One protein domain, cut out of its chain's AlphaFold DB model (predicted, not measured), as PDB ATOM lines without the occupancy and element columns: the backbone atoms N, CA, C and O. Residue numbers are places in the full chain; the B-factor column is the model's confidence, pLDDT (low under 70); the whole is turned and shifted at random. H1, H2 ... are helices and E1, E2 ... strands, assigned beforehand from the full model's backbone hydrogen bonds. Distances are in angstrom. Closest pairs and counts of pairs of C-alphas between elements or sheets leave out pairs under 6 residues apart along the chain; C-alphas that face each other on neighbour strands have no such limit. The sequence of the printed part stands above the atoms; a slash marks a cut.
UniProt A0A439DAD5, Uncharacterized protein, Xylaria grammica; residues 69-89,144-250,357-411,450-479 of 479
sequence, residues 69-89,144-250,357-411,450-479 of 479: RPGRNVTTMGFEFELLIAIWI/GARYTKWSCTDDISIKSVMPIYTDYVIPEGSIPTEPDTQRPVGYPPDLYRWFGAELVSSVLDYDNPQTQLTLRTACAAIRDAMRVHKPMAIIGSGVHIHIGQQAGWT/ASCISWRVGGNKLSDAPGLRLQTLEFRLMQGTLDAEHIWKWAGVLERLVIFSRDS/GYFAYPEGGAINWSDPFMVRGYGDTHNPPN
ATOM      1  N   ARG A  69       1.254  11.085  17.275       83.44
ATOM      2  CA  ARG A  69       1.033  12.457  17.751       83.44
ATOM      3  C   ARG A  69       0.022  12.478  18.904       83.44
ATOM      4  O   ARG A  69      -0.890  11.648  18.924       83.44
ATOM      5  N   PRO A  70       0.097  13.473  19.809       70.25
ATOM      6  CA  PRO A  70      -0.966  13.723  20.774       70.25
ATOM      7  C   PRO A  70      -2.313  13.890  20.059       70.25
ATOM      8  O   PRO A  70      -2.468  14.752  19.195       70.25
ATOM      9  N   GLY A  71      -3.283  13.052  20.408       65.62
ATOM     10  CA  GLY A  71      -4.585  12.977  19.751       65.62
ATOM     11  C   GLY A  71      -5.293  11.682  20.130       65.62
ATOM     12  O   GLY A  71      -4.700  10.806  20.759       65.62
ATOM     13  N   ARG A  72      -6.576  11.552  19.786       69.62
ATOM     14  CA  ARG A  72      -7.256  10.259  19.916       69.62
ATOM     15  C   ARG A  72      -6.952   9.413  18.678       69.62
ATOM     16  O   ARG A  72      -6.829   9.951  17.580       69.62
ATOM     17  N   ASN A  73      -6.928   8.089  18.824       78.12
ATOM     18  CA  ASN A  73      -6.911   7.147  17.694       78.12
ATOM     19  C   ASN A  73      -8.294   7.041  17.022       78.12
ATOM     20  O   ASN A  73      -8.754   5.952  16.693       78.12
ATOM     21  N   VAL A  74      -8.961   8.186  16.858       85.44
ATOM     22  CA  VAL A  74     -10.266   8.288  16.208       85.44
ATOM     23  C   VAL A  74     -10.067   8.120  14.712       85.44
ATOM     24  O   VAL A  74      -9.247   8.817  14.098       85.44
ATOM     25  N   THR A  75     -10.830   7.189  14.151       90.81
ATOM     26  CA  THR A  75     -10.935   6.976  12.713       90.81
ATOM     27  C   THR A  75     -11.872   8.029  12.136       90.81
ATOM     28  O   THR A  75     -13.033   8.141  12.522       90.81
ATOM     29  N   THR A  76     -11.359   8.819  11.202       92.44
ATOM     30  CA  THR A  76     -12.149   9.819  10.476       92.44
ATOM     31  C   THR A  76     -12.476   9.317   9.082       92.44
ATOM     32  O   THR A  76     -11.647   8.631   8.480       92.44
ATOM     33  N   MET A  77     -13.636   9.698   8.554       94.12
ATOM     34  CA  MET A  77     -14.077   9.339   7.211       94.12
ATOM     35  C   MET A  77     -14.505  10.547   6.386       94.12
ATOM     36  O   MET A  77     -15.069  11.499   6.915       94.12
ATOM     37  N   GLY A  78     -14.272  10.485   5.083       94.00
ATOM     38  CA  GLY A  78     -14.886  11.352   4.084       94.00
ATOM     39  C   GLY A  78     -15.488  10.507   2.969       94.00
ATOM     40  O   GLY A  78     -14.992   9.418   2.682       94.00
ATOM     41  N   PHE A  79     -16.552  11.003   2.356       95.00
ATOM     42  CA  PHE A  79     -17.226  10.369   1.234       95.00
ATOM     43  C   PHE A  79     -17.149  11.298   0.033       95.00
ATOM     44  O   PHE A  79     -17.466  12.477   0.145       95.00
ATOM     45  N   GLU A  80     -16.741  10.767  -1.103       94.56
ATOM     46  CA  GLU A  80     -16.708  11.472  -2.376       94.56
ATOM     47  C   GLU A  80     -17.539  10.662  -3.373       94.56
ATOM     48  O   GLU A  80     -17.427   9.441  -3.446       94.56
ATOM     49  N   PHE A  81     -18.466  11.330  -4.047       93.12
ATOM     50  CA  PHE A  81     -19.477  10.732  -4.901       93.12
ATOM     51  C   PHE A  81     -19.290  11.260  -6.310       93.12
ATOM     52  O   PHE A  81     -19.474  12.450  -6.548       93.12
ATOM     53  N   GLU A  82     -18.997  10.364  -7.234       92.50
ATOM     54  CA  GLU A  82     -18.915  10.642  -8.660       92.50
ATOM     55  C   GLU A  82     -20.275  10.271  -9.270       92.50
ATOM     56  O   GLU A  82     -20.676   9.104  -9.272       92.50
ATOM     57  N   LEU A  83     -21.037  11.267  -9.726       90.44
ATOM     58  CA  LEU A  83     -22.441  11.146 -10.121       90.44
ATOM     59  C   LEU A  83     -22.662  11.574 -11.573       90.44
ATOM     60  O   LEU A  83     -22.138  12.592 -12.019       90.44
ATOM     61  N   LEU A  84     -23.533  10.854 -12.285       90.75
ATOM     62  CA  LEU A  84     -24.070  11.303 -13.569       90.75
ATOM     63  C   LEU A  84     -25.484  11.859 -13.364       90.75
ATOM     64  O   LEU A  84     -26.403  11.126 -12.996       90.75
ATOM     65  N   ILE A  85     -25.654  13.156 -13.603       88.19
ATOM     66  CA  ILE A  85     -26.906  13.888 -13.397       88.19
ATOM     67  C   ILE A  85     -27.492  14.283 -14.748       88.19
ATOM     68  O   ILE A  85     -26.780  14.741 -15.641       88.19
ATOM     69  N   ALA A  86     -28.807  14.134 -14.888       87.50
ATOM     70  CA  ALA A  86     -29.538  14.510 -16.087       87.50
ATOM     71  C   ALA A  86     -30.339  15.795 -15.888       87.50
ATOM     72  O   ALA A  86     -31.078  15.943 -14.912       87.50
ATOM     73  N   ILE A  87     -30.276  16.685 -16.872       81.31
ATOM     74  CA  ILE A  87     -31.186  17.824 -17.005       81.31
ATOM     75  C   ILE A  87     -31.996  17.613 -18.277       81.31
ATOM     76  O   ILE A  87     -31.436  17.294 -19.323       81.31
ATOM     77  N   TRP A  88     -33.317  17.748 -18.187       73.25
ATOM     78  CA  TRP A  88     -34.182  17.644 -19.360       73.25
ATOM     79  C   TRP A  88     -33.829  18.746 -20.359       73.25
ATOM     80  O   TRP A  88     -33.739  19.914 -19.971       73.25
ATOM     81  N   ILE A  89     -33.613  18.387 -21.624       67.25
ATOM     82  CA  ILE A  89     -33.473  19.384 -22.684       67.25
ATOM     83  C   ILE A  89     -34.890  19.778 -23.055       67.25
ATOM     84  O   ILE A  89     -35.575  19.051 -23.773       67.25
ATOM     85  N   GLY A 144     -10.458  26.048   6.495       37.50
ATOM     86  CA  GLY A 144     -11.808  26.195   7.073       37.50
ATOM     87  C   GLY A 144     -13.030  25.733   6.260       37.50
ATOM     88  O   GLY A 144     -14.060  25.429   6.859       37.50
ATOM     89  N   ALA A 145     -12.973  25.663   4.924       38.03
ATOM     90  CA  ALA A 145     -14.194  25.480   4.118       38.03
ATOM     91  C   ALA A 145     -14.455  24.037   3.643       38.03
ATOM     92  O   ALA A 145     -15.598  23.591   3.674       38.03
ATOM     93  N   ARG A 146     -13.415  23.290   3.238       37.03
ATOM     94  CA  ARG A 146     -13.569  21.917   2.703       37.03
ATOM     95  C   ARG A 146     -13.807  20.859   3.780       37.03
ATOM     96  O   ARG A 146     -14.364  19.812   3.503       37.03
ATOM     97  N   TYR A 147     -13.387  21.131   5.012       44.28
ATOM     98  CA  TYR A 147     -13.454  20.157   6.104       44.28
ATOM     99  C   TYR A 147     -14.764  20.211   6.896       44.28
ATOM    100  O   TYR A 147     -15.036  19.305   7.679       44.28
ATOM    101  N   THR A 148     -15.580  21.252   6.704       47.81
ATOM    102  CA  THR A 148     -16.762  21.531   7.540       47.81
ATOM    103  C   THR A 148     -18.085  21.455   6.786       47.81
ATOM    104  O   THR A 148     -19.142  21.507   7.414       47.81
ATOM    105  N   LYS A 149     -18.057  21.343   5.455       64.12
ATOM    106  CA  LYS A 149     -19.253  21.360   4.613       64.12
ATOM    107  C   LYS A 149     -19.125  20.366   3.471       64.12
ATOM    108  O   LYS A 149     -18.023  20.044   3.044       64.12
ATOM    109  N   TRP A 150     -20.276  19.937   2.975       69.38
ATOM    110  CA  TRP A 150     -20.366  19.261   1.691       69.38
ATOM    111  C   TRP A 150     -20.023  20.248   0.568       69.38
ATOM    112  O   TRP A 150     -20.418  21.415   0.639       69.38
ATOM    113  N   SER A 151     -19.295  19.803  -0.454       75.62
ATOM    114  CA  SER A 151     -18.931  20.620  -1.619       75.62
ATOM    115  C   SER A 151     -19.165  19.861  -2.913       75.62
ATOM    116  O   SER A 151     -18.885  18.670  -2.963       75.62
ATOM    117  N   CYS A 152     -19.634  20.549  -3.952       74.19
ATOM    118  CA  CYS A 152     -19.877  19.974  -5.272       74.19
ATOM    119  C   CYS A 152     -18.975  20.650  -6.310       74.19
ATOM    120  O   CYS A 152     -18.832  21.877  -6.291       74.19
ATOM    121  N   THR A 153     -18.378  19.867  -7.203       73.81
ATOM    122  CA  THR A 153     -17.583  20.341  -8.339       73.81
ATOM    123  C   THR A 153     -17.939  19.580  -9.610       73.81
ATOM    124  O   THR A 153     -18.460  18.470  -9.566       73.81
ATOM    125  N   ASP A 154     -17.643  20.177 -10.762       68.81
ATOM    126  CA  ASP A 154     -17.668  19.471 -12.042       68.81
ATOM    127  C   ASP A 154     -16.678  18.303 -12.018       68.81
ATOM    128  O   ASP A 154     -15.481  18.526 -11.823       68.81
ATOM    129  N   ASP A 155     -17.149  17.093 -12.315       62.09
ATOM    130  CA  ASP A 155     -16.268  15.935 -12.455       62.09
ATOM    131  C   ASP A 155     -15.881  15.740 -13.920       62.09
ATOM    132  O   ASP A 155     -16.735  15.552 -14.790       62.09
ATOM    133  N   ILE A 156     -14.584  15.812 -14.216       59.44
ATOM    134  CA  ILE A 156     -14.060  15.592 -15.566       59.44
ATOM    135  C   ILE A 156     -13.886  14.110 -15.912       59.44
ATOM    136  O   ILE A 156     -13.838  13.797 -17.100       59.44
ATOM    137  N   SER A 157     -13.806  13.217 -14.921       60.03
ATOM    138  CA  SER A 157     -13.621  11.776 -15.125       60.03
ATOM    139  C   SER A 157     -14.872  11.135 -15.737       60.03
ATOM    140  O   SER A 157     -14.774  10.323 -16.654       60.03
ATOM    141  N   ILE A 158     -16.054  11.614 -15.341       58.84
ATOM    142  CA  ILE A 158     -17.358  11.172 -15.856       58.84
ATOM    143  C   ILE A 158     -17.640  11.733 -17.262       58.84
ATOM    144  O   ILE A 158     -18.461  11.197 -18.005       58.84
ATOM    145  N   LYS A 159     -16.952  12.807 -17.684       56.25
ATOM    146  CA  LYS A 159     -17.209  13.470 -18.981       56.25
ATOM    147  C   LYS A 159     -16.805  12.625 -20.196       56.25
ATOM    148  O   LYS A 159     -17.188  12.983 -21.309       56.25
ATOM    149  N   SER A 160     -16.025  11.557 -20.023       52.66
ATOM    150  CA  SER A 160     -15.439  10.800 -21.137       52.66
ATOM    151  C   SER A 160     -16.398   9.798 -21.789       52.66
ATOM    152  O   SER A 160     -16.242   9.534 -22.983       52.66
ATOM    153  N   VAL A 161     -17.398   9.273 -21.066       67.31
ATOM    154  CA  VAL A 161     -18.315   8.257 -21.604       67.31
ATOM    155  C   VAL A 161     -19.755   8.520 -21.161       67.31
ATOM    156  O   VAL A 161     -20.149   8.236 -20.032       67.31
ATOM    157  N   MET A 162     -20.545   9.088 -22.074       79.31
ATOM    158  CA  MET A 162     -21.985   9.283 -21.887       79.31
ATOM    159  C   MET A 162     -22.743   8.051 -22.383       79.31
ATOM    160  O   MET A 162     -22.342   7.473 -23.397       79.31
ATOM    161  N   PRO A 163     -23.837   7.658 -21.712       82.50
ATOM    162  CA  PRO A 163     -24.606   6.499 -22.128       82.50
ATOM    163  C   PRO A 163     -25.283   6.759 -23.481       82.50
ATOM    164  O   PRO A 163     -25.803   7.846 -23.744       82.50
ATOM    165  N   ILE A 164     -25.285   5.748 -24.343       84.19
ATOM    166  CA  ILE A 164     -25.927   5.747 -25.659       84.19
ATOM    167  C   ILE A 164     -27.099   4.766 -25.681       84.19
ATOM    168  O   ILE A 164     -27.281   3.942 -24.789       84.19
ATOM    169  N   TYR A 165     -27.932   4.833 -26.721       81.75
ATOM    170  CA  TYR A 165     -29.178   4.055 -26.772       81.75
ATOM    171  C   TYR A 165     -28.972   2.533 -26.702       81.75
ATOM    172  O   TYR A 165     -29.872   1.824 -26.262       81.75
ATOM    173  N   THR A 166     -27.809   2.023 -27.120       86.25
ATOM    174  CA  THR A 166     -27.479   0.590 -27.046       86.25
ATOM    175  C   THR A 166     -27.182   0.107 -25.633       86.25
ATOM    176  O   THR A 166     -27.146  -1.101 -25.415       86.25
ATOM    177  N   ASP A 167     -26.986   1.023 -24.686       87.00
ATOM    178  CA  ASP A 167     -26.660   0.691 -23.299       87.00
ATOM    179  C   ASP A 167     -27.917   0.450 -22.446       87.00
ATOM    180  O   ASP A 167     -27.824  -0.008 -21.306       87.00
ATOM    181  N   TYR A 168     -29.100   0.735 -23.001       87.81
ATOM    182  CA  TYR A 168     -30.385   0.600 -22.325       87.81
ATOM    183  C   TYR A 168     -31.213  -0.549 -22.888       87.81
ATOM    184  O   TYR A 168     -31.228  -0.830 -24.088       87.81
ATOM    185  N   VAL A 169     -32.026  -1.141 -22.017       88.81
ATOM    186  CA  VAL A 169     -33.210  -1.880 -22.451       88.81
ATOM    187  C   VAL A 169     -34.271  -0.851 -22.822       88.81
ATOM    188  O   VAL A 169     -34.677  -0.057 -21.975       88.81
ATOM    189  N   ILE A 170     -34.720  -0.857 -24.078       84.44
ATOM    190  CA  ILE A 170     -35.748   0.061 -24.583       84.44
ATOM    191  C   ILE A 170     -37.060  -0.718 -24.754       84.44
ATOM    192  O   ILE A 170     -37.191  -1.472 -25.723       84.44
ATOM    193  N   PRO A 171     -38.040  -0.576 -23.840       83.06
ATOM    194  CA  PRO A 171     -39.346  -1.202 -23.997       83.06
ATOM    195  C   PRO A 171     -40.065  -0.713 -25.252       83.06
ATOM    196  O   PRO A 171     -39.949   0.456 -25.640       83.06
ATOM    197  N   GLU A 172     -40.873  -1.581 -25.856       81.44
ATOM    198  CA  GLU A 172     -41.753  -1.191 -26.956       81.44
ATOM    199  C   GLU A 172     -42.676  -0.038 -26.521       81.44
ATOM    200  O   GLU A 172     -43.267  -0.069 -25.443       81.44
ATOM    201  N   GLY A 173     -42.753   1.014 -27.340       78.38
ATOM    202  CA  GLY A 173     -43.550   2.211 -27.051       78.38
ATOM    203  C   GLY A 173     -42.938   3.199 -26.046       78.38
ATOM    204  O   GLY A 173     -43.546   4.233 -25.795       78.38
ATOM    205  N   SER A 174     -41.749   2.931 -25.489       77.12
ATOM    206  CA  SER A 174     -41.072   3.865 -24.564       77.12
ATOM    207  C   SER A 174     -40.356   5.027 -25.259       77.12
ATOM    208  O   SER A 174     -40.010   6.011 -24.606       77.12
ATOM    209  N   ILE A 175     -40.128   4.921 -26.571       78.62
ATOM    210  CA  ILE A 175     -39.535   5.986 -27.380       78.62
ATOM    211  C   ILE A 175     -40.635   7.012 -27.677       78.62
ATOM    212  O   ILE A 175     -41.602   6.651 -28.355       78.62
ATOM    213  N   PRO A 176     -40.515   8.272 -27.216       72.06
ATOM    214  CA  PRO A 176     -41.477   9.308 -27.564       72.06
ATOM    215  C   PRO A 176     -41.553   9.475 -29.081       72.06
ATOM    216  O   PRO A 176     -40.521   9.533 -29.758       72.06
ATOM    217  N   THR A 177     -42.769   9.561 -29.613       77.38
ATOM    218  CA  THR A 177     -43.013   9.792 -31.036       77.38
ATOM    219  C   THR A 177     -43.663  11.149 -31.274       77.38
ATOM    220  O   THR A 177     -44.435  11.644 -30.453       77.38
ATOM    221  N   GLU A 178     -43.347  11.774 -32.408       75.88
ATOM    222  CA  GLU A 178     -44.020  12.990 -32.853       75.88
ATOM    223  C   GLU A 178     -45.521  12.705 -33.056       75.88
ATOM    224  O   GLU A 178     -45.858  11.710 -33.713       75.88
ATOM    225  N   PRO A 179     -46.432  13.573 -32.573       76.00
ATOM    226  CA  PRO A 179     -47.874  13.327 -32.639       76.00
ATOM    227  C   PRO A 179     -48.384  13.030 -34.057       76.00
ATOM    228  O   PRO A 179     -49.165  12.097 -34.255       76.00
ATOM    229  N   ASP A 180     -47.893  13.781 -35.046       78.81
ATOM    230  CA  ASP A 180     -48.416  13.752 -36.415       78.81
ATOM    231  C   ASP A 180     -47.744  12.699 -37.304       78.81
ATOM    232  O   ASP A 180     -48.382  12.119 -38.184       78.81
ATOM    233  N   THR A 181     -46.449  12.444 -37.101       77.75
ATOM    234  CA  THR A 181     -45.665  11.561 -37.980       77.75
ATOM    235  C   THR A 181     -45.446  10.173 -37.387       77.75
ATOM    236  O   THR A 181     -45.045   9.264 -38.118       77.75
ATOM    237  N   GLN A 182     -45.694  10.010 -36.080       78.69
ATOM    238  CA  GLN A 182     -45.358   8.819 -35.297       78.69
ATOM    239  C   GLN A 182     -43.872   8.427 -35.397       78.69
ATOM    240  O   GLN A 182     -43.498   7.287 -35.118       78.69
ATOM    241  N   ARG A 183     -43.004   9.361 -35.803       74.38
ATOM    242  CA  ARG A 183     -41.556   9.147 -35.849       74.38
ATOM    243  C   ARG A 183     -40.955   9.341 -34.461       74.38
ATOM    244  O   ARG A 183     -41.430  10.215 -33.742       74.38
ATOM    245  N   PRO A 184     -39.910   8.586 -34.091       70.75
ATOM    246  CA  PRO A 184     -39.134   8.853 -32.885       70.75
ATOM    247  C   PRO A 184     -38.669  10.312 -32.818       70.75
ATOM    248  O   PRO A 184     -38.075  10.796 -33.780       70.75
ATOM    249  N   VAL A 185     -38.914  10.986 -31.691       70.50
ATOM    250  CA  VAL A 185     -38.465  12.375 -31.445       70.50
ATOM    251  C   VAL A 185     -36.949  12.436 -31.193       70.50
ATOM    252  O   VAL A 185     -36.313  13.463 -31.390       70.50
ATOM    253  N   GLY A 186     -36.351  11.313 -30.807       72.38
ATOM    254  CA  GLY A 186     -34.919  11.149 -30.590       72.38
ATOM    255  C   GLY A 186     -34.639   9.774 -30.007       72.38
ATOM    256  O   GLY A 186     -35.574   9.063 -29.612       72.38
ATOM    257  N   TYR A 187     -33.363   9.384 -29.949       72.62
ATOM    258  CA  TYR A 187     -33.036   8.261 -29.091       72.62
ATOM    259  C   TYR A 187     -33.147   8.714 -27.651       72.62
ATOM    260  O   TYR A 187     -32.802   9.850 -27.332       72.62
ATOM    261  N   PRO A 188     -33.642   7.852 -26.766       70.94
ATOM    262  CA  PRO A 188     -34.029   8.358 -25.478       70.94
ATOM    263  C   PRO A 188     -32.905   9.013 -24.637       70.94
ATOM    264  O   PRO A 188     -33.168  10.063 -24.047       70.94
ATOM    265  N   PRO A 189     -31.640   8.540 -24.661       75.25
ATOM    266  CA  PRO A 189     -30.529   9.229 -23.989       75.25
ATOM    267  C   PRO A 189     -30.279  10.663 -24.475       75.25
ATOM    268  O   PRO A 189     -29.761  11.472 -23.705       75.25
ATOM    269  N   ASP A 190     -30.698  10.993 -25.701       77.88
ATOM    270  CA  ASP A 190     -30.558  12.324 -26.305       77.88
ATOM    271  C   ASP A 190     -31.593  13.331 -25.766       77.88
ATOM    272  O   ASP A 190     -31.487  14.527 -26.026       77.88
ATOM    273  N   LEU A 191     -32.592  12.872 -24.998       79.44
ATOM    274  CA  LEU A 191     -33.610  13.735 -24.378       79.44
ATOM    275  C   LEU A 191     -33.074  14.518 -23.168       79.44
ATOM    276  O   LEU A 191     -33.747  15.405 -22.637       79.44
ATOM    277  N   TYR A 192     -31.865  14.190 -22.714       83.31
ATOM    278  CA  TYR A 192     -31.236  14.803 -21.556       83.31
ATOM    279  C   TYR A 192     -29.874  15.379 -21.902       83.31
ATOM    280  O   TYR A 192     -29.102  14.836 -22.690       83.31
ATOM    281  N   ARG A 193     -29.543  16.463 -21.208       83.94
ATOM    282  CA  ARG A 193     -28.178  16.934 -21.079       83.94
ATOM    283  C   ARG A 193     -27.585  16.317 -19.822       83.94
ATOM    284  O   ARG A 193     -28.091  16.537 -18.721       83.94
ATOM    285  N   TRP A 194     -26.522  15.551 -20.005       86.12
ATOM    286  CA  TRP A 194     -25.847  14.824 -18.939       86.12
ATOM    287  C   TRP A 194     -24.655  15.610 -18.390       86.12
ATOM    288  O   TRP A 194     -23.916  16.247 -19.146       86.12
ATOM    289  N   PHE A 195     -24.464  15.546 -17.074       85.00
ATOM    290  CA  PHE A 195     -23.395  16.227 -16.354       85.00
ATOM    291  C   PHE A 195     -22.742  15.279 -15.353       85.00
ATOM    292  O   PHE A 195     -23.431  14.637 -14.563       85.00
ATOM    293  N   GLY A 196     -21.412  15.223 -15.384       86.19
ATOM    294  CA  GLY A 196     -20.620  14.624 -14.318       86.19
ATOM    295  C   GLY A 196     -20.499  15.586 -13.142       86.19
ATOM    296  O   GLY A 196     -20.116  16.741 -13.340       86.19
ATOM    297  N   ALA A 197     -20.817  15.119 -11.941       85.25
ATOM    298  CA  ALA A 197     -20.697  15.881 -10.705       85.25
ATOM    299  C   ALA A 197     -19.920  15.082  -9.659       85.25
ATOM    300  O   ALA A 197     -20.199  13.905  -9.450       85.25
ATOM    301  N   GLU A 198     -18.994  15.746  -8.977       88.12
ATOM    302  CA  GLU A 198     -18.262  15.216  -7.831       88.12
ATOM    303  C   GLU A 198     -18.792  15.912  -6.578       88.12
ATOM    304  O   GLU A 198     -18.693  17.134  -6.444       88.12
ATOM    305  N   LEU A 199     -19.379  15.155  -5.657       87.94
ATOM    306  CA  LEU A 199     -19.831  15.659  -4.366       87.94
ATOM    307  C   LEU A 199     -18.937  15.099  -3.266       87.94
ATOM    308  O   LEU A 199     -18.804  13.894  -3.135       87.94
ATOM    309  N   VAL A 200     -18.389  15.959  -2.418       87.25
ATOM    310  CA  VAL A 200     -17.488  15.575  -1.325       87.25
ATOM    311  C   VAL A 200     -18.123  15.947   0.008       87.25
ATOM    312  O   VAL A 200     -18.614  17.065   0.170       87.25
ATOM    313  N   SER A 201     -18.130  15.027   0.970       87.00
ATOM    314  CA  SER A 201     -18.622  15.264   2.327       87.00
ATOM    315  C   SER A 201     -17.617  16.049   3.169       87.00
ATOM    316  O   SER A 201     -16.416  16.058   2.906       87.00
ATOM    317  N   SER A 202     -18.089  16.623   4.278       85.06
ATOM    318  CA  SER A 202     -17.188  17.016   5.368       85.06
ATOM    319  C   SER A 202     -16.441  15.799   5.931       85.06
ATOM    320  O   SER A 202     -16.849  14.656   5.706       85.06
ATOM    321  N   VAL A 203     -15.399  16.032   6.733       87.12
ATOM    322  CA  VAL A 203     -14.768  14.952   7.504       87.12
ATOM    323  C   VAL A 203     -15.663  14.592   8.686       87.12
ATOM    324  O   VAL A 203     -16.045  15.450   9.480       87.12
ATOM    325  N   LEU A 204     -16.003  13.315   8.784       88.69
ATOM    326  CA  LEU A 204     -16.904  12.747   9.773       88.69
ATOM    327  C   LEU A 204     -16.129  11.835  10.729       88.69
ATOM    328  O   LEU A 204     -15.105  11.253  10.374       88.69
ATOM    329  N   ASP A 205     -16.620  11.720  11.956       90.25
ATOM    330  CA  ASP A 205     -16.112  10.772  12.948       90.25
ATOM    331  C   ASP A 205     -16.870   9.452  12.780       90.25
ATOM    332  O   ASP A 205     -18.093   9.435  12.921       90.25
ATOM    333  N   TYR A 206     -16.178   8.362  12.446       91.69
ATOM    334  CA  TYR A 206     -16.843   7.078  12.203       91.69
ATOM    335  C   TYR A 206     -17.608   6.576  13.436       91.69
ATOM    336  O   TYR A 206     -18.725   6.077  13.304       91.69
ATOM    337  N   ASP A 207     -17.056   6.791  14.632       89.94
ATOM    338  CA  ASP A 207     -17.646   6.323  15.890       89.94
ATOM    339  C   ASP A 207     -18.823   7.199  16.348       89.94
ATOM    340  O   ASP A 207     -19.541   6.863  17.297       89.94
ATOM    341  N   ASN A 208     -19.051   8.340  15.689       90.62
ATOM    342  CA  ASN A 208     -20.185   9.194  15.993       90.62
ATOM    343  C   ASN A 208     -21.477   8.592  15.402       90.62
ATOM    344  O   ASN A 208     -21.604   8.492  14.180       90.62
ATOM    345  N   PRO A 209     -22.499   8.285  16.226       90.00
ATOM    346  CA  PRO A 209     -23.753   7.701  15.743       90.00
ATOM    347  C   PRO A 209     -24.514   8.594  14.746       90.00
ATOM    348  O   PRO A 209     -25.377   8.107  14.018       90.00
ATOM    349  N   GLN A 210     -24.210   9.897  14.681       92.12
ATOM    350  CA  GLN A 210     -24.804  10.821  13.711       92.12
ATOM    351  C   GLN A 210     -24.203  10.707  12.307       92.12
ATOM    352  O   GLN A 210     -24.812  11.182  11.347       92.12
ATOM    353  N   THR A 211     -23.041  10.074  12.151       91.06
ATOM    354  CA  THR A 211     -22.361   9.949  10.855       91.06
ATOM    355  C   THR A 211     -23.200   9.148   9.865       91.06
ATOM    356  O   THR A 211     -23.461   9.623   8.758       91.06
ATOM    357  N   GLN A 212     -23.734   7.995  10.282       94.62
ATOM    358  CA  GLN A 212     -24.626   7.197   9.434       94.62
ATOM    359  C   GLN A 212     -25.914   7.961   9.080       94.62
ATOM    360  O   GLN A 212     -26.369   7.920   7.936       94.62
ATOM    361  N   LEU A 213     -26.501   8.693  10.034       92.19
ATOM    362  CA  LEU A 213     -27.705   9.492   9.779       92.19
ATOM    363  C   LEU A 213     -27.434  10.633   8.788       92.19
ATOM    364  O   LEU A 213     -28.260  10.900   7.914       92.19
ATOM    365  N   THR A 214     -26.271  11.273   8.896       90.56
ATOM    366  CA  THR A 214     -25.826  12.326   7.974       90.56
ATOM    367  C   THR A 214     -25.689  11.773   6.559       90.56
ATOM    368  O   THR A 214     -26.211  12.371   5.619       90.56
ATOM    369  N   LEU A 215     -25.074  10.596   6.412       93.12
ATOM    370  CA  LEU A 215     -24.941   9.913   5.126       93.12
ATOM    371  C   LEU A 215     -26.308   9.574   4.508       93.12
ATOM    372  O   LEU A 215     -26.537   9.876   3.337       93.12
ATOM    373  N   ARG A 216     -27.239   9.016   5.298       95.38
ATOM    374  CA  ARG A 216     -28.620   8.740   4.852       95.38
ATOM    375  C   ARG A 216     -29.328  10.004   4.379       95.38
ATOM    376  O   ARG A 216     -29.938  10.006   3.315       95.38
ATOM    377  N   THR A 217     -29.227  11.076   5.161       91.44
ATOM    378  CA  THR A 217     -29.870  12.358   4.853       91.44
ATOM    379  C   THR A 217     -29.320  12.952   3.560       91.44
ATOM    380  O   THR A 217     -30.097  13.388   2.717       91.44
ATOM    381  N   ALA A 218     -27.998  12.920   3.369       89.62
ATOM    382  CA  ALA A 218     -27.360  13.416   2.155       89.62
ATOM    383  C   ALA A 218     -27.775  12.605   0.917       89.62
ATOM    384  O   ALA A 218     -28.215  13.193  -0.068       89.62
ATOM    385  N   CYS A 219     -27.716  11.269   0.983       93.81
ATOM    386  CA  CYS A 219     -28.119  10.408  -0.134       93.81
ATOM    387  C   CYS A 219     -29.585  10.643  -0.534       93.81
ATOM    388  O   CYS A 219     -29.869  10.806  -1.719       93.81
ATOM    389  N   ALA A 220     -30.492  10.726   0.451       91.19
ATOM    390  CA  ALA A 220     -31.899  11.039   0.206       91.19
ATOM    391  C   ALA A 220     -32.076  12.413  -0.441       91.19
ATOM    392  O   ALA A 220     -32.730  12.515  -1.472       91.19
ATOM    393  N   ALA A 221     -31.450  13.455   0.110       87.25
ATOM    394  CA  ALA A 221     -31.581  14.810  -0.416       87.25
ATOM    395  C   ALA A 221     -31.146  14.906  -1.888       87.25
ATOM    396  O   ALA A 221     -31.835  15.535  -2.688       87.25
ATOM    397  N   ILE A 222     -30.044  14.247  -2.259       88.06
ATOM    398  CA  ILE A 222     -29.542  14.236  -3.640       88.06
ATOM    399  C   ILE A 222     -30.519  13.499  -4.560       88.06
ATOM    400  O   ILE A 222     -30.915  14.040  -5.589       88.06
ATOM    401  N   ARG A 223     -30.942  12.282  -4.191       90.38
ATOM    402  CA  ARG A 223     -31.848  11.456  -5.011       90.38
ATOM    403  C   ARG A 223     -33.257  12.038  -5.128       90.38
ATOM    404  O   ARG A 223     -33.923  11.841  -6.139       90.38
ATOM    405  N   ASP A 224     -33.714  12.761  -4.111       85.62
ATOM    406  CA  ASP A 224     -35.033  13.392  -4.110       85.62
ATOM    407  C   ASP A 224     -35.055  14.673  -4.951       85.62
ATOM    408  O   ASP A 224     -36.074  14.971  -5.582       85.62
ATOM    409  N   ALA A 225     -33.941  15.410  -4.975       85.25
ATOM    410  CA  ALA A 225     -33.815  16.676  -5.690       85.25
ATOM    411  C   ALA A 225     -33.330  16.526  -7.140       85.25
ATOM    412  O   ALA A 225     -33.647  17.372  -7.975       85.25
ATOM    413  N   MET A 226     -32.555  15.482  -7.459       86.25
ATOM    414  CA  MET A 226     -31.841  15.365  -8.735       86.25
ATOM    415  C   MET A 226     -32.198  14.090  -9.500       86.25
ATOM    416  O   MET A 226     -32.448  13.031  -8.929       86.25
ATOM    417  N   ARG A 227     -32.143  14.172 -10.835       89.62
ATOM    418  CA  ARG A 227     -32.237  13.009 -11.729       89.62
ATOM    419  C   ARG A 227     -30.866  12.347 -11.856       89.62
ATOM    420  O   ARG A 227     -30.161  12.548 -12.845       89.62
ATOM    421  N   VAL A 228     -30.473  11.607 -10.822       91.31
ATOM    422  CA  VAL A 228     -29.209  10.857 -10.807       91.31
ATOM    423  C   VAL A 228     -29.389   9.543 -11.551       91.31
ATOM    424  O   VAL A 228     -30.322   8.791 -11.271       91.31
ATOM    425  N   HIS A 229     -28.510   9.264 -12.505       92.81
ATOM    426  CA  HIS A 229     -28.542   8.030 -13.278       92.81
ATOM    427  C   HIS A 229     -28.200   6.812 -12.413       92.81
ATOM    428  O   HIS A 229     -27.293   6.874 -11.584       92.81
ATOM    429  N   LYS A 230     -28.869   5.678 -12.638       92.75
ATOM    430  CA  LYS A 230     -28.526   4.404 -11.990       92.75
ATOM    431  C   LYS A 230     -27.094   3.961 -12.346       92.75
ATOM    432  O   LYS A 230     -26.643   4.173 -13.471       92.75
ATOM    433  N   PRO A 231     -26.352   3.304 -11.448       89.75
ATOM    434  CA  PRO A 231     -25.020   2.812 -11.788       89.75
ATOM    435  C   PRO A 231     -25.071   1.789 -12.933       89.75
ATOM    436  O   PRO A 231     -25.839   0.832 -12.871       89.75
ATOM    437  N   MET A 232     -24.191   1.932 -13.930       86.69
ATOM    438  CA  MET A 232     -23.993   0.951 -15.011       86.69
ATOM    439  C   MET A 232     -22.525   0.840 -15.404       86.69
ATOM    440  O   MET A 232     -21.733   1.678 -15.003       86.69
ATOM    441  N   ALA A 233     -22.156  -0.205 -16.147       85.06
ATOM    442  CA  ALA A 233     -20.752  -0.527 -16.413       85.06
ATOM    443  C   ALA A 233     -20.027   0.545 -17.236       85.06
ATOM    444  O   ALA A 233     -18.841   0.772 -17.037       85.06
ATOM    445  N   ILE A 234     -20.746   1.203 -18.149       83.88
ATOM    446  CA  ILE A 234     -20.174   2.226 -19.027       83.88
ATOM    447  C   ILE A 234     -20.065   3.605 -18.357       83.88
ATOM    448  O   ILE A 234     -19.294   4.445 -18.807       83.88
ATOM    449  N   ILE A 235     -20.809   3.841 -17.269       84.25
ATOM    450  CA  ILE A 235     -20.756   5.105 -16.531       84.25
ATOM    451  C   ILE A 235     -19.715   4.960 -15.428       84.25
ATOM    452  O   ILE A 235     -19.884   4.155 -14.514       84.25
ATOM    453  N   GLY A 236     -18.680   5.794 -15.480       80.62
ATOM    454  CA  GLY A 236     -17.612   5.854 -14.482       80.62
ATOM    455  C   GLY A 236     -18.033   6.420 -13.122       80.62
ATOM    456  O   GLY A 236     -17.224   7.072 -12.486       80.62
ATOM    457  N   SER A 237     -19.276   6.217 -12.671       88.44
ATOM    458  CA  SER A 237     -19.726   6.681 -11.358       88.44
ATOM    459  C   SER A 237     -19.180   5.802 -10.232       88.44
ATOM    460  O   SER A 237     -19.064   4.574 -10.343       88.44
ATOM    461  N   GLY A 238     -18.890   6.428  -9.099       92.56
ATOM    462  CA  GLY A 238     -18.127   5.843  -8.004       92.56
ATOM    463  C   GLY A 238     -18.493   6.450  -6.655       92.56
ATOM    464  O   GLY A 238     -19.039   7.550  -6.568       92.56
ATOM    465  N   VAL A 239     -18.220   5.704  -5.585       94.88
ATOM    466  CA  VAL A 239     -18.125   6.263  -4.234       94.88
ATOM    467  C   VAL A 239     -16.722   5.999  -3.716       94.88
ATOM    468  O   VAL A 239     -16.299   4.849  -3.574       94.88
ATOM    469  N   HIS A 240     -16.015   7.074  -3.411       95.75
ATOM    470  CA  HIS A 240     -14.705   7.056  -2.791       95.75
ATOM    471  C   HIS A 240     -14.858   7.253  -1.286       95.75
ATOM    472  O   HIS A 240     -15.488   8.207  -0.825       95.75
ATOM    473  N   ILE A 241     -14.276   6.348  -0.500       97.31
ATOM    474  CA  ILE A 241     -14.235   6.477   0.959       97.31
ATOM    475  C   ILE A 241     -12.819   6.855   1.357       97.31
ATOM    476  O   ILE A 241     -11.875   6.112   1.118       97.31
ATOM    477  N   HIS A 242     -12.668   8.010   1.988       96.56
ATOM    478  CA  HIS A 242     -11.402   8.487   2.524       96.56
ATOM    479  C   HIS A 242     -11.331   8.144   4.002       96.56
ATOM    480  O   HIS A 242     -12.147   8.637   4.770       96.56
ATOM    481  N   ILE A 243     -10.354   7.348   4.427       96.56
ATOM    482  CA  ILE A 243     -10.114   7.040   5.839       96.56
ATOM    483  C   ILE A 243      -8.859   7.767   6.308       96.56
ATOM    484  O   ILE A 243      -7.784   7.627   5.730       96.56
ATOM    485  N   GLY A 244      -8.997   8.548   7.374       93.31
ATOM    486  CA  GLY A 244      -7.903   9.253   8.038       93.31
ATOM    487  C   GLY A 244      -7.795   8.887   9.516       93.31
ATOM    488  O   GLY A 244      -8.718   8.318  10.102       93.31
ATOM    489  N   GLN A 245      -6.681   9.275  10.132       88.00
ATOM    490  CA  GLN A 245      -6.449   9.132  11.568       88.00
ATOM    491  C   GLN A 245      -5.894  10.442  12.133       88.00
ATOM    492  O   GLN A 245      -4.895  10.964  11.637       88.00
ATOM    493  N   GLN A 246      -6.495  10.953  13.214       83.00
ATOM    494  CA  GLN A 246      -6.071  12.224  13.827       83.00
ATOM    495  C   GLN A 246      -4.602  12.204  14.275       83.00
ATOM    496  O   GLN A 246      -3.866  13.174  14.093       83.00
ATOM    497  N   ALA A 247      -4.155  11.074  14.823       86.88
ATOM    498  CA  ALA A 247      -2.789  10.907  15.304       86.88
ATOM    499  C   ALA A 247      -1.747  10.720  14.175       86.88
ATOM    500  O   ALA A 247      -0.545  10.789  14.435       86.88
ATOM    501  N   GLY A 248      -2.195  10.569  12.921       90.88
ATOM    502  CA  GLY A 248      -1.360  10.240  11.765       90.88
ATOM    503  C   GLY A 248      -1.179   8.738  11.538       90.88
ATOM    504  O   GLY A 248      -1.679   7.910  12.299       90.88
ATOM    505  N   TRP A 249      -0.450   8.410  10.476       94.44
ATOM    506  CA  TRP A 249      -0.106   7.048  10.070       94.44
ATOM    507  C   TRP A 249       1.367   6.779  10.339       94.44
ATOM    508  O   TRP A 249       2.205   7.599   9.964       94.44
ATOM    509  N   THR A 250       1.699   5.638  10.935       95.38
ATOM    510  CA  THR A 250       3.089   5.176  10.972       95.38
ATOM    511  C   THR A 250       3.389   4.329   9.741       95.38
ATOM    512  O   THR A 250       2.490   3.772   9.100       95.38
ATOM    513  N   ALA A 357      -4.688   5.363 -11.220       82.12
ATOM    514  CA  ALA A 357      -5.980   5.259 -10.537       82.12
ATOM    515  C   ALA A 357      -6.252   3.900  -9.851       82.12
ATOM    516  O   ALA A 357      -7.030   3.073 -10.317       82.12
ATOM    517  N   SER A 358      -5.614   3.677  -8.701       89.75
ATOM    518  CA  SER A 358      -5.742   2.451  -7.907       89.75
ATOM    519  C   SER A 358      -7.039   2.359  -7.094       89.75
ATOM    520  O   SER A 358      -7.569   3.365  -6.622       89.75
ATOM    521  N   CYS A 359      -7.488   1.131  -6.816       92.88
ATOM    522  CA  CYS A 359      -8.602   0.870  -5.896       92.88
ATOM    523  C   CYS A 359      -8.339   1.349  -4.464       92.88
ATOM    524  O   CYS A 359      -9.284   1.641  -3.733       92.88
ATOM    525  N   ILE A 360      -7.065   1.453  -4.076       95.00
ATOM    526  CA  ILE A 360      -6.619   2.181  -2.891       95.00
ATOM    527  C   ILE A 360      -5.563   3.212  -3.287       95.00
ATOM    528  O   ILE A 360      -4.479   2.879  -3.767       95.00
ATOM    529  N   SER A 361      -5.884   4.482  -3.095       94.12
ATOM    530  CA  SER A 361      -5.014   5.623  -3.337       94.12
ATOM    531  C   SER A 361      -4.406   6.079  -2.009       94.12
ATOM    532  O   SER A 361      -5.091   6.436  -1.046       94.12
ATOM    533  N   TRP A 362      -3.078   6.016  -1.944       94.69
ATOM    534  CA  TRP A 362      -2.300   6.263  -0.734       94.69
ATOM    535  C   TRP A 362      -1.979   7.753  -0.610       94.69
ATOM    536  O   TRP A 362      -0.853   8.184  -0.860       94.69
ATOM    537  N   ARG A 363      -2.970   8.569  -0.235       92.81
ATOM    538  CA  ARG A 363      -2.786  10.013  -0.014       92.81
ATOM    539  C   ARG A 363      -2.176  10.278   1.360       92.81
ATOM    540  O   ARG A 363      -2.760  10.969   2.186       92.81
ATOM    541  N   VAL A 364      -1.006   9.701   1.607       93.81
ATOM    542  CA  VAL A 364      -0.240   9.853   2.846       93.81
ATOM    543  C   VAL A 364       1.208  10.149   2.473       93.81
ATOM    544  O   VAL A 364       1.733   9.585   1.517       93.81
ATOM    545  N   GLY A 365       1.851  11.051   3.204       93.69
ATOM    546  CA  GLY A 365       3.261  11.382   3.006       93.69
ATOM    547  C   GLY A 365       3.973  11.576   4.334       93.69
ATOM    548  O   GLY A 365       3.327  11.902   5.332       93.69
ATOM    549  N   GLY A 366       5.280  11.354   4.343       93.62
ATOM    550  CA  GLY A 366       6.134  11.493   5.518       93.62
ATOM    551  C   GLY A 366       7.292  10.495   5.541       93.62
ATOM    552  O   GLY A 366       7.521   9.734   4.596       93.62
ATOM    553  N   ASN A 367       8.023  10.487   6.657       92.88
ATOM    554  CA  ASN A 367       9.100   9.527   6.906       92.88
ATOM    555  C   ASN A 367       8.562   8.278   7.632       92.88
ATOM    556  O   ASN A 367       7.809   7.516   7.038       92.88
ATOM    557  N   LYS A 368       8.892   8.063   8.913       93.00
ATOM    558  CA  LYS A 368       8.338   6.962   9.729       93.00
ATOM    559  C   LYS A 368       6.933   7.255  10.266       93.00
ATOM    560  O   LYS A 368       6.166   6.338  10.534       93.00
ATOM    561  N   LEU A 369       6.602   8.537  10.397       93.50
ATOM    562  CA  LEU A 369       5.293   9.066  10.766       93.50
ATOM    563  C   LEU A 369       4.826   9.998   9.652       93.50
ATOM    564  O   LEU A 369       5.630  10.750   9.098       93.50
ATOM    565  N   SER A 370       3.534   9.963   9.343       91.31
ATOM    566  CA  SER A 370       2.929  10.863   8.370       91.31
ATOM    567  C   SER A 370       3.105  12.317   8.798       91.31
ATOM    568  O   SER A 370       2.959  12.629   9.989       91.31
ATOM    569  N   ASP A 371       3.282  13.219   7.843       89.81
ATOM    570  CA  ASP A 371       3.306  14.655   8.100       89.81
ATOM    571  C   ASP A 371       2.010  15.122   8.779       89.81
ATOM    572  O   ASP A 371       0.984  14.424   8.819       89.81
ATOM    573  N   ALA A 372       2.053  16.303   9.397       84.19
ATOM    574  CA  ALA A 372       0.832  16.914   9.907       84.19
ATOM    575  C   ALA A 372      -0.149  17.122   8.742       84.19
ATOM    576  O   ALA A 372       0.288  17.516   7.654       84.19
ATOM    577  N   PRO A 373      -1.456  16.863   8.937       75.62
ATOM    578  CA  PRO A 373      -2.445  17.255   7.945       75.62
ATOM    579  C   PRO A 373      -2.277  18.754   7.661       75.62
ATOM    580  O   PRO A 373      -2.140  19.567   8.576       75.62
ATOM    581  N   GLY A 374      -2.175  19.087   6.379       71.62
ATOM    582  CA  GLY A 374      -1.662  20.367   5.903       71.62
ATOM    583  C   GLY A 374      -2.164  20.644   4.492       71.62
ATOM    584  O   GLY A 374      -3.321  20.393   4.173       71.62
ATOM    585  N   LEU A 375      -1.261  21.077   3.609       59.94
ATOM    586  CA  LEU A 375      -1.541  21.164   2.167       59.94
ATOM    587  C   LEU A 375      -1.753  19.790   1.509       59.94
ATOM    588  O   LEU A 375      -2.264  19.713   0.395       59.94
ATOM    589  N   ARG A 376      -1.329  18.709   2.173       71.12
ATOM    590  CA  ARG A 376      -1.545  17.333   1.729       71.12
ATOM    591  C   ARG A 376      -2.632  16.691   2.582       71.12
ATOM    592  O   ARG A 376      -2.602  16.798   3.811       71.12
ATOM    593  N   LEU A 377      -3.557  16.005   1.911       78.38
ATOM    594  CA  LEU A 377      -4.419  15.020   2.558       78.38
ATOM    595  C   LEU A 377      -3.520  13.940   3.182       78.38
ATOM    596  O   LEU A 377      -2.439  13.671   2.664       78.38
ATOM    597  N   GLN A 378      -3.939  13.400   4.325       90.88
ATOM    598  CA  GLN A 378      -3.256  12.319   5.049       90.88
ATOM    599  C   GLN A 378      -4.251  11.170   5.250       90.88
ATOM    600  O   GLN A 378      -4.560  10.756   6.371       90.88
ATOM    601  N   THR A 379      -4.832  10.733   4.136       94.38
ATOM    602  CA  THR A 379      -5.938   9.779   4.068       94.38
ATOM    603  C   THR A 379      -5.612   8.623   3.132       94.38
ATOM    604  O   THR A 379      -4.777   8.712   2.235       94.38
ATOM    605  N   LEU A 380      -6.303   7.518   3.351       96.62
ATOM    606  CA  LEU A 380      -6.371   6.389   2.444       96.62
ATOM    607  C   LEU A 380      -7.687   6.499   1.690       96.62
ATOM    608  O   LEU A 380      -8.741   6.553   2.315       96.62
ATOM    609  N   GLU A 381      -7.633   6.574   0.373       96.44
ATOM    610  CA  GLU A 381      -8.808   6.737  -0.475       96.44
ATOM    611  C   GLU A 381      -9.143   5.404  -1.140       96.44
ATOM    612  O   GLU A 381      -8.359   4.885  -1.929       96.44
ATOM    613  N   PHE A 382     -10.310   4.853  -0.835       96.88
ATOM    614  CA  PHE A 382     -10.786   3.582  -1.364       96.88
ATOM    615  C   PHE A 382     -11.806   3.832  -2.468       96.88
ATOM    616  O   PHE A 382     -12.877   4.372  -2.201       96.88
ATOM    617  N   ARG A 383     -11.487   3.411  -3.695       94.75
ATOM    618  CA  ARG A 383     -12.247   3.725  -4.917       94.75
ATOM    619  C   ARG A 383     -13.078   2.573  -5.458       94.75
ATOM    620  O   ARG A 383     -13.603   2.640  -6.558       94.75
ATOM    621  N   LEU A 384     -13.174   1.469  -4.730       91.38
ATOM    622  CA  LEU A 384     -13.731   0.236  -5.280       91.38
ATOM    623  C   LEU A 384     -15.240   0.291  -5.553       91.38
ATOM    624  O   LEU A 384     -15.723  -0.340  -6.491       91.38
ATOM    625  N   MET A 385     -15.978   1.071  -4.772       93.81
ATOM    626  CA  MET A 385     -17.433   1.054  -4.771       93.81
ATOM    627  C   MET A 385     -18.037   1.827  -5.952       93.81
ATOM    628  O   MET A 385     -17.633   2.945  -6.257       93.81
ATOM    629  N   GLN A 386     -19.050   1.245  -6.600       91.44
ATOM    630  CA  GLN A 386     -19.859   1.928  -7.617       91.44
ATOM    631  C   GLN A 386     -20.669   3.112  -7.034       91.44
ATOM    632  O   GLN A 386     -21.033   3.099  -5.858       91.44
ATOM    633  N   GLY A 387     -21.020   4.103  -7.861       88.88
ATOM    634  CA  GLY A 387     -21.748   5.319  -7.455       88.88
ATOM    635  C   GLY A 387     -23.215   5.111  -7.055       88.88
ATOM    636  O   GLY A 387     -24.093   5.562  -7.775       88.88
ATOM    637  N   THR A 388     -23.520   4.411  -5.953       90.62
ATOM    638  CA  THR A 388     -24.889   3.931  -5.645       90.62
ATOM    639  C   THR A 388     -25.851   4.957  -5.062       90.62
ATOM    640  O   THR A 388     -27.057   4.790  -5.227       90.62
ATOM    641  N   LEU A 389     -25.355   5.934  -4.295       93.69
ATOM    642  CA  LEU A 389     -26.172   6.723  -3.354       93.69
ATOM    643  C   LEU A 389     -27.137   5.861  -2.500       93.69
ATOM    644  O   LEU A 389     -28.226   6.299  -2.118       93.69
ATOM    645  N   ASP A 390     -26.739   4.622  -2.207       95.75
ATOM    646  CA  ASP A 390     -27.382   3.732  -1.242       95.75
ATOM    647  C   ASP A 390     -26.598   3.830   0.061       95.75
ATOM    648  O   ASP A 390     -25.500   3.281   0.194       95.75
ATOM    649  N   ALA A 391     -27.158   4.563   1.019       96.25
ATOM    650  CA  ALA A 391     -26.496   4.852   2.279       96.25
ATOM    651  C   ALA A 391     -26.236   3.586   3.110       96.25
ATOM    652  O   ALA A 391     -25.261   3.558   3.860       96.25
ATOM    653  N   GLU A 392     -27.055   2.535   2.976       95.50
ATOM    654  CA  GLU A 392     -26.815   1.272   3.681       95.50
ATOM    655  C   GLU A 392     -25.646   0.522   3.062       95.50
ATOM    656  O   GLU A 392     -24.757   0.077   3.786       95.50
ATOM    657  N   HIS A 393     -25.605   0.427   1.733       95.88
ATOM    658  CA  HIS A 393     -24.472  -0.164   1.027       95.88
ATOM    659  C   HIS A 393     -23.172   0.571   1.378       95.88
ATOM    660  O   HIS A 393     -22.191  -0.058   1.775       95.88
ATOM    661  N   ILE A 394     -23.176   1.907   1.297       97.38
ATOM    662  CA  ILE A 394     -21.991   2.731   1.567       97.38
ATOM    663  C   ILE A 394     -21.534   2.540   3.011       97.38
ATOM    664  O   ILE A 394     -20.346   2.349   3.255       97.38
ATOM    665  N   TRP A 395     -22.461   2.544   3.973       97.50
ATOM    666  CA  TRP A 395     -22.118   2.368   5.382       97.50
ATOM    667  C   TRP A 395     -21.534   0.983   5.680       97.50
ATOM    668  O   TRP A 395     -20.553   0.868   6.411       97.50
ATOM    669  N   LYS A 396     -22.088  -0.075   5.078       97.50
ATOM    670  CA  LYS A 396     -21.554  -1.438   5.216       97.50
ATOM    671  C   LYS A 396     -20.155  -1.560   4.630       97.50
ATOM    672  O   LYS A 396     -19.285  -2.179   5.239       97.50
ATOM    673  N   TRP A 397     -19.926  -0.936   3.477       97.75
ATOM    674  CA  TRP A 397     -18.602  -0.878   2.872       97.75
ATOM    675  C   TRP A 397     -17.608  -0.092   3.738       97.75
ATOM    676  O   TRP A 397     -16.514  -0.580   4.019       97.75
ATOM    677  N   ALA A 398     -18.021   1.070   4.252       97.56
ATOM    678  CA  ALA A 398     -17.241   1.866   5.195       97.56
ATOM    679  C   ALA A 398     -16.832   1.046   6.429       97.56
ATOM    680  O   ALA A 398     -15.677   1.107   6.846       97.56
ATOM    681  N   GLY A 399     -17.746   0.228   6.961       97.50
ATOM    682  CA  GLY A 399     -17.463  -0.672   8.075       97.50
ATOM    683  C   GLY A 399     -16.438  -1.756   7.741       97.50
ATOM    684  O   GLY A 399     -15.536  -2.005   8.535       97.50
ATOM    685  N   VAL A 400     -16.495  -2.368   6.554       97.94
ATOM    686  CA  VAL A 400     -15.457  -3.327   6.125       97.94
ATOM    687  C   VAL A 400     -14.084  -2.653   6.068       97.94
ATOM    688  O   VAL A 400     -13.115  -3.175   6.623       97.94
ATOM    689  N   LEU A 401     -14.003  -1.479   5.438       98.06
ATOM    690  CA  LEU A 401     -12.757  -0.728   5.298       98.06
ATOM    691  C   LEU A 401     -12.173  -0.293   6.642       98.06
ATOM    692  O   LEU A 401     -10.977  -0.461   6.887       98.06
ATOM    693  N   GLU A 402     -13.014   0.238   7.524       96.88
ATOM    694  CA  GLU A 402     -12.611   0.667   8.858       96.88
ATOM    695  C   GLU A 402     -12.021  -0.481   9.664       96.88
ATOM    696  O   GLU A 402     -10.935  -0.335  10.224       96.88
ATOM    697  N   ARG A 403     -12.662  -1.652   9.653       97.44
ATOM    698  CA  ARG A 403     -12.161  -2.826  10.372       97.44
ATOM    699  C   ARG A 403     -10.820  -3.312   9.830       97.44
ATOM    700  O   ARG A 403      -9.947  -3.655  10.625       97.44
ATOM    701  N   LEU A 404     -10.604  -3.285   8.512       97.94
ATOM    702  CA  LEU A 404      -9.305  -3.626   7.908       97.94
ATOM    703  C   LEU A 404      -8.201  -2.637   8.305       97.94
ATOM    704  O   LEU A 404      -7.071  -3.047   8.599       97.94
ATOM    705  N   VAL A 405      -8.533  -1.345   8.343       97.44
ATOM    706  CA  VAL A 405      -7.632  -0.274   8.780       97.44
ATOM    707  C   VAL A 405      -7.293  -0.424  10.263       97.44
ATOM    708  O   VAL A 405      -6.112  -0.486  10.607       97.44
ATOM    709  N   ILE A 406      -8.297  -0.533  11.138       96.25
ATOM    710  CA  ILE A 406      -8.100  -0.695  12.583       96.25
ATOM    711  C   ILE A 406      -7.324  -1.970  12.881       96.25
ATOM    712  O   ILE A 406      -6.396  -1.940  13.683       96.25
ATOM    713  N   PHE A 407      -7.649  -3.085  12.227       98.06
ATOM    714  CA  PHE A 407      -6.918  -4.329  12.432       98.06
ATOM    715  C   PHE A 407      -5.442  -4.173  12.049       98.06
ATOM    716  O   PHE A 407      -4.559  -4.541  12.823       98.06
ATOM    717  N   SER A 408      -5.155  -3.578  10.891       97.44
ATOM    718  CA  SER A 408      -3.784  -3.294  10.449       97.44
ATOM    719  C   SER A 408      -3.045  -2.341  11.394       97.44
ATOM    720  O   SER A 408      -1.845  -2.504  11.602       97.44
ATOM    721  N   ARG A 409      -3.750  -1.400  12.021       95.00
ATOM    722  CA  ARG A 409      -3.200  -0.466  13.009       95.00
ATOM    723  C   ARG A 409      -2.894  -1.155  14.343       95.00
ATOM    724  O   ARG A 409      -1.744  -1.211  14.761       95.00
ATOM    725  N   ASP A 410      -3.904  -1.762  14.958       95.19
ATOM    726  CA  ASP A 410      -3.896  -2.107  16.386       95.19
ATOM    727  C   ASP A 410      -3.473  -3.552  16.683       95.19
ATOM    728  O   ASP A 410      -3.191  -3.894  17.833       95.19
ATOM    729  N   SER A 411      -3.431  -4.435  15.679       97.56
ATOM    730  CA  SER A 411      -3.017  -5.825  15.911       97.56
ATOM    731  C   SER A 411      -1.552  -5.922  16.348       97.56
ATOM    732  O   SER A 411      -0.661  -5.286  15.781       97.56
ATOM    733  N   GLY A 450     -20.126 -14.616  -7.917       93.25
ATOM    734  CA  GLY A 450     -19.746 -14.035  -6.638       93.25
ATOM    735  C   GLY A 450     -19.721 -12.512  -6.595       93.25
ATOM    736  O   GLY A 450     -19.416 -11.984  -5.534       93.25
ATOM    737  N   TYR A 451     -20.018 -11.795  -7.679       94.44
ATOM    738  CA  TYR A 451     -20.020 -10.325  -7.673       94.44
ATOM    739  C   TYR A 451     -21.355  -9.763  -7.205       94.44
ATOM    740  O   TYR A 451     -22.395 -10.397  -7.340       94.44
ATOM    741  N   PHE A 452     -21.345  -8.539  -6.687       93.69
ATOM    742  CA  PHE A 452     -22.583  -7.837  -6.377       93.69
ATOM    743  C   PHE A 452     -23.387  -7.576  -7.655       93.69
ATOM    744  O   PHE A 452     -22.856  -7.027  -8.628       93.69
ATOM    745  N   ALA A 453     -24.687  -7.855  -7.614       90.38
ATOM    746  CA  ALA A 453     -25.623  -7.413  -8.635       90.38
ATOM    747  C   ALA A 453     -26.838  -6.721  -8.023       90.38
ATOM    748  O   ALA A 453     -27.333  -7.067  -6.950       90.38
ATOM    749  N   TYR A 454     -27.346  -5.742  -8.762       87.44
ATOM    750  CA  TYR A 454     -28.668  -5.200  -8.497       87.44
ATOM    751  C   TYR A 454     -29.756  -6.190  -8.918       87.44
ATOM    752  O   TYR A 454     -29.495  -7.043  -9.771       87.44
ATOM    753  N   PRO A 455     -30.989  -6.057  -8.392       82.75
ATOM    754  CA  PRO A 455     -32.083  -6.974  -8.715       82.75
ATOM    755  C   PRO A 455     -32.371  -7.126 -10.217       82.75
ATOM    756  O   PRO A 455     -32.776  -8.193 -10.663       82.75
ATOM    757  N   GLU A 456     -32.122  -6.080 -11.007       78.75
ATOM    758  CA  GLU A 456     -32.290  -6.063 -12.469       78.75
ATOM    759  C   GLU A 456     -31.065  -6.572 -13.259       78.75
ATOM    760  O   GLU A 456     -30.992  -6.416 -14.476       78.75
ATOM    761  N   GLY A 457     -30.075  -7.175 -12.590       78.88
ATOM    762  CA  GLY A 457     -28.906  -7.783 -13.239       78.88
ATOM    763  C   GLY A 457     -27.978  -6.786 -13.943       78.88
ATOM    764  O   GLY A 457     -27.170  -7.182 -14.777       78.88
ATOM    765  N   GLY A 458     -28.101  -5.491 -13.630       78.75
ATOM    766  CA  GLY A 458     -27.316  -4.407 -14.229       78.75
ATOM    767  C   GLY A 458     -27.864  -3.861 -15.552       78.75
ATOM    768  O   GLY A 458     -27.309  -2.893 -16.069       78.75
ATOM    769  N   ALA A 459     -28.949  -4.428 -16.089       84.94
ATOM    770  CA  ALA A 459     -29.628  -3.880 -17.258       84.94
ATOM    771  C   ALA A 459     -30.550  -2.727 -16.838       84.94
ATOM    772  O   ALA A 459     -31.478  -2.927 -16.056       84.94
ATOM    773  N   ILE A 460     -30.317  -1.528 -17.377       88.75
ATOM    774  CA  ILE A 460     -31.133  -0.353 -17.060       88.75
ATOM    775  C   ILE A 460     -32.243  -0.208 -18.096       88.75
ATOM    776  O   ILE A 460     -31.993  -0.106 -19.299       88.75
ATOM    777  N   ASN A 461     -33.484  -0.174 -17.616       88.00
ATOM    778  CA  ASN A 461     -34.634   0.147 -18.444       88.00
ATOM    779  C   ASN A 461     -34.666   1.651 -18.722       88.00
ATOM    780  O   ASN A 461     -34.705   2.456 -17.794       88.00
ATOM    781  N   TRP A 462     -34.714   2.024 -19.999       86.44
ATOM    782  CA  TRP A 462     -34.819   3.417 -20.402       86.44
ATOM    783  C   TRP A 462     -36.025   4.141 -19.781       86.44
ATOM    784  O   TRP A 462     -35.926   5.314 -19.438       86.44
ATOM    785  N   SER A 463     -37.172   3.474 -19.623       83.31
ATOM    786  CA  SER A 463     -38.348   4.127 -19.034       83.31
ATOM    787  C   SER A 463     -38.144   4.513 -17.563       83.31
ATOM    788  O   SER A 463     -38.992   5.196 -16.998       83.31
ATOM    789  N   ASP A 464     -37.060   4.042 -16.939       87.00
ATOM    790  CA  ASP A 464     -36.687   4.323 -15.557       87.00
ATOM    791  C   ASP A 464     -35.148   4.288 -15.366       87.00
ATOM    792  O   ASP A 464     -34.608   3.359 -14.748       87.00
ATOM    793  N   PRO A 465     -34.409   5.275 -15.911       88.81
ATOM    794  CA  PRO A 465     -32.950   5.273 -15.892       88.81
ATOM    795  C   PRO A 465     -32.378   5.919 -14.619       88.81
ATOM    796  O   PRO A 465     -31.169   5.889 -14.390       88.81
ATOM    797  N   PHE A 466     -33.236   6.514 -13.786       92.19
ATOM    798  CA  PHE A 466     -32.842   7.282 -12.611       92.19
ATOM    799  C   PHE A 466     -32.972   6.469 -11.336       92.19
ATOM    800  O   PHE A 466     -33.844   5.613 -11.213       92.19
ATOM    801  N   MET A 467     -32.100   6.747 -10.374       93.25
ATOM    802  CA  MET A 467     -32.189   6.147  -9.051       93.25
ATOM    803  C   MET A 467     -33.558   6.440  -8.427       93.25
ATOM    804  O   MET A 467     -34.097   7.541  -8.560       93.25
ATOM    805  N   VAL A 468     -34.099   5.466  -7.695       92.69
ATOM    806  CA  VAL A 468     -35.344   5.641  -6.927       92.69
ATOM    807  C   VAL A 468     -35.164   6.780  -5.914       92.69
ATOM    808  O   VAL A 468     -34.049   7.074  -5.513       92.69
ATOM    809  N   ARG A 469     -36.221   7.428  -5.439       91.62
ATOM    810  CA  ARG A 469     -36.110   8.424  -4.356       91.62
ATOM    811  C   ARG A 469     -35.682   7.812  -3.009       91.62
ATOM    812  O   ARG A 469     -35.864   6.615  -2.788       91.62
ATOM    813  N   GLY A 470     -35.147   8.627  -2.101       93.56
ATOM    814  CA  GLY A 470     -34.698   8.219  -0.763       93.56
ATOM    815  C   GLY A 470     -33.234   7.765  -0.678       93.56
ATOM    816  O   GLY A 470     -32.411   8.131  -1.503       93.56
ATOM    817  N   TYR A 471     -32.887   6.992   0.360       93.38
ATOM    818  CA  TYR A 471     -31.490   6.632   0.685       93.38
ATOM    819  C   TYR A 471     -31.160   5.133   0.580       93.38
ATOM    820  O   TYR A 471     -30.025   4.754   0.860       93.38
ATOM    821  N   GLY A 472     -32.147   4.283   0.275       92.50
ATOM    822  CA  GLY A 472     -32.012   2.817   0.273       92.50
ATOM    823  C   GLY A 472     -31.503   2.259  -1.057       92.50
ATOM    824  O   GLY A 472     -30.733   2.921  -1.747       92.50
ATOM    825  N   ASP A 473     -31.975   1.075  -1.460       90.69
ATOM    826  CA  ASP A 473     -31.611   0.490  -2.758       90.69
ATOM    827  C   ASP A 473     -31.860   1.505  -3.906       90.69
ATOM    828  O   ASP A 473     -32.851   2.245  -3.931       90.69
ATOM    829  N   THR A 474     -30.906   1.590  -4.837       89.81
ATOM    830  CA  THR A 474     -30.921   2.545  -5.972       89.81
ATOM    831  C   THR A 474     -31.846   2.093  -7.106       89.81
ATOM    832  O   THR A 474     -32.375   2.914  -7.855       89.81
ATOM    833  N   HIS A 475     -32.055   0.781  -7.212       87.44
ATOM    834  CA  HIS A 475     -32.851   0.132  -8.248       87.44
ATOM    835  C   HIS A 475     -34.221  -0.248  -7.693       87.44
ATOM    836  O   HIS A 475     -34.371  -0.440  -6.482       87.44
ATOM    837  N   ASN A 476     -35.219  -0.373  -8.569       75.19
ATOM    838  CA  ASN A 476     -36.528  -0.835  -8.127       75.19
ATOM    839  C   ASN A 476     -36.416  -2.274  -7.605       75.19
ATOM    840  O   ASN A 476     -35.717  -3.094  -8.210       75.19
ATOM    841  N   PRO A 477     -37.124  -2.619  -6.518       56.06
ATOM    842  CA  PRO A 477     -37.352  -4.018  -6.210       56.06
ATOM    843  C   PRO A 477     -38.082  -4.672  -7.399       56.06
ATOM    844  O   PRO A 477     -38.865  -4.000  -8.076       56.06
ATOM    845  N   PRO A 478     -37.830  -5.959  -7.688       48.38
ATOM    846  CA  PRO A 478     -38.555  -6.658  -8.738       48.38
ATOM    847  C   PRO A 478     -40.053  -6.616  -8.403       48.38
ATOM    848  O   PRO A 478     -40.445  -7.018  -7.306       48.38
ATOM    849  N   ASN A 479     -40.852  -6.064  -9.321       39.78
ATOM    850  CA  ASN A 479     -42.314  -6.009  -9.212       39.78
ATOM    851  C   ASN A 479     -42.945  -7.399  -9.276       39.78
ATOM    852  O   ASN A 479     -42.485  -8.214 -10.111       39.78
TER     853      ASN A 479
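What this domain is: This is residues 69 to 89, 144 to 250, 357 to 411 and 450 to 479 of the 479 residues of an uncharacterized protein of Xylaria grammica (UniProt A0A439DAD5). One long, strongly twisted wall of six strands has H3 slantwise over one face, and H2 meets residues 391 to 395 of H3. The unnamed stretch of residues 155 to 187 makes much of the length, reaching out to Asp 180. You have 213 residues, under half in named elements, with three named helices and six named strands in the order E1 E2 H1 E3 H2 E4 E5 E6 H3; the class is mixed, and the antiparallel sheet runs E2 E3 E1 E4 E6 E5. The whole is only just compact, close to loose, with radius of gyration of the C-alphas 19.9 A and spans of 74 by 34 by 29 A.

Where its parts are: Find C-alpha 75 at (-10.935, 6.976, 12.713); from there E1 runs 41.0 A to residue 88. Beside it look for E3, residues 192 to 200, 24.5 A, and E4, 238 to 245, 23.0 A; then E2, 151 to 154, E6, 379 to 386, and E5, 360 to 363. The helices are H1, 188 to 191, H2, 210 to 225, 22.2 A, and H3, 391 to 410, 27.5 A, ending at (-3.896, -2.107, 16.386).

How they stand to each other: Across E1 and E4, N 78 and O 242 are 2.8 A apart, within hydrogen-bond range; across E3 and E1, N 81 and O 199 are 2.7 A apart. H3 is on the sheet, over E4 and E6, at a height of 8.7 A, making two layers, helix on one face; C-alphas 241 and 398 are the closest of E4 and H3, 6.9 A. H2 touches H3, closest C-alphas Arg 216 and Ala 391, 5.1 A. E3, H2, E4 form a split strand-helix-strand unit, E1 between its strands, with a right-handed crossover. H1 only grazes the sheet. In H2 and H3 every O i to N i+4 pair is within range; H1 is too short for one.

The domain as a whole: C-alphas 70 and 180 are farthest apart, 74.3 A. Cuts leave gaps of 37.4 A from C-alpha 89 to 144, 23.3 A from 250 to 357 and 29.3 A from 411 to 450. Links E2 to H1, H2 to E4 and E5 to E6 are long. Confidence is under 70 in 22 residues, among them 144 to 150 and 154 to 161.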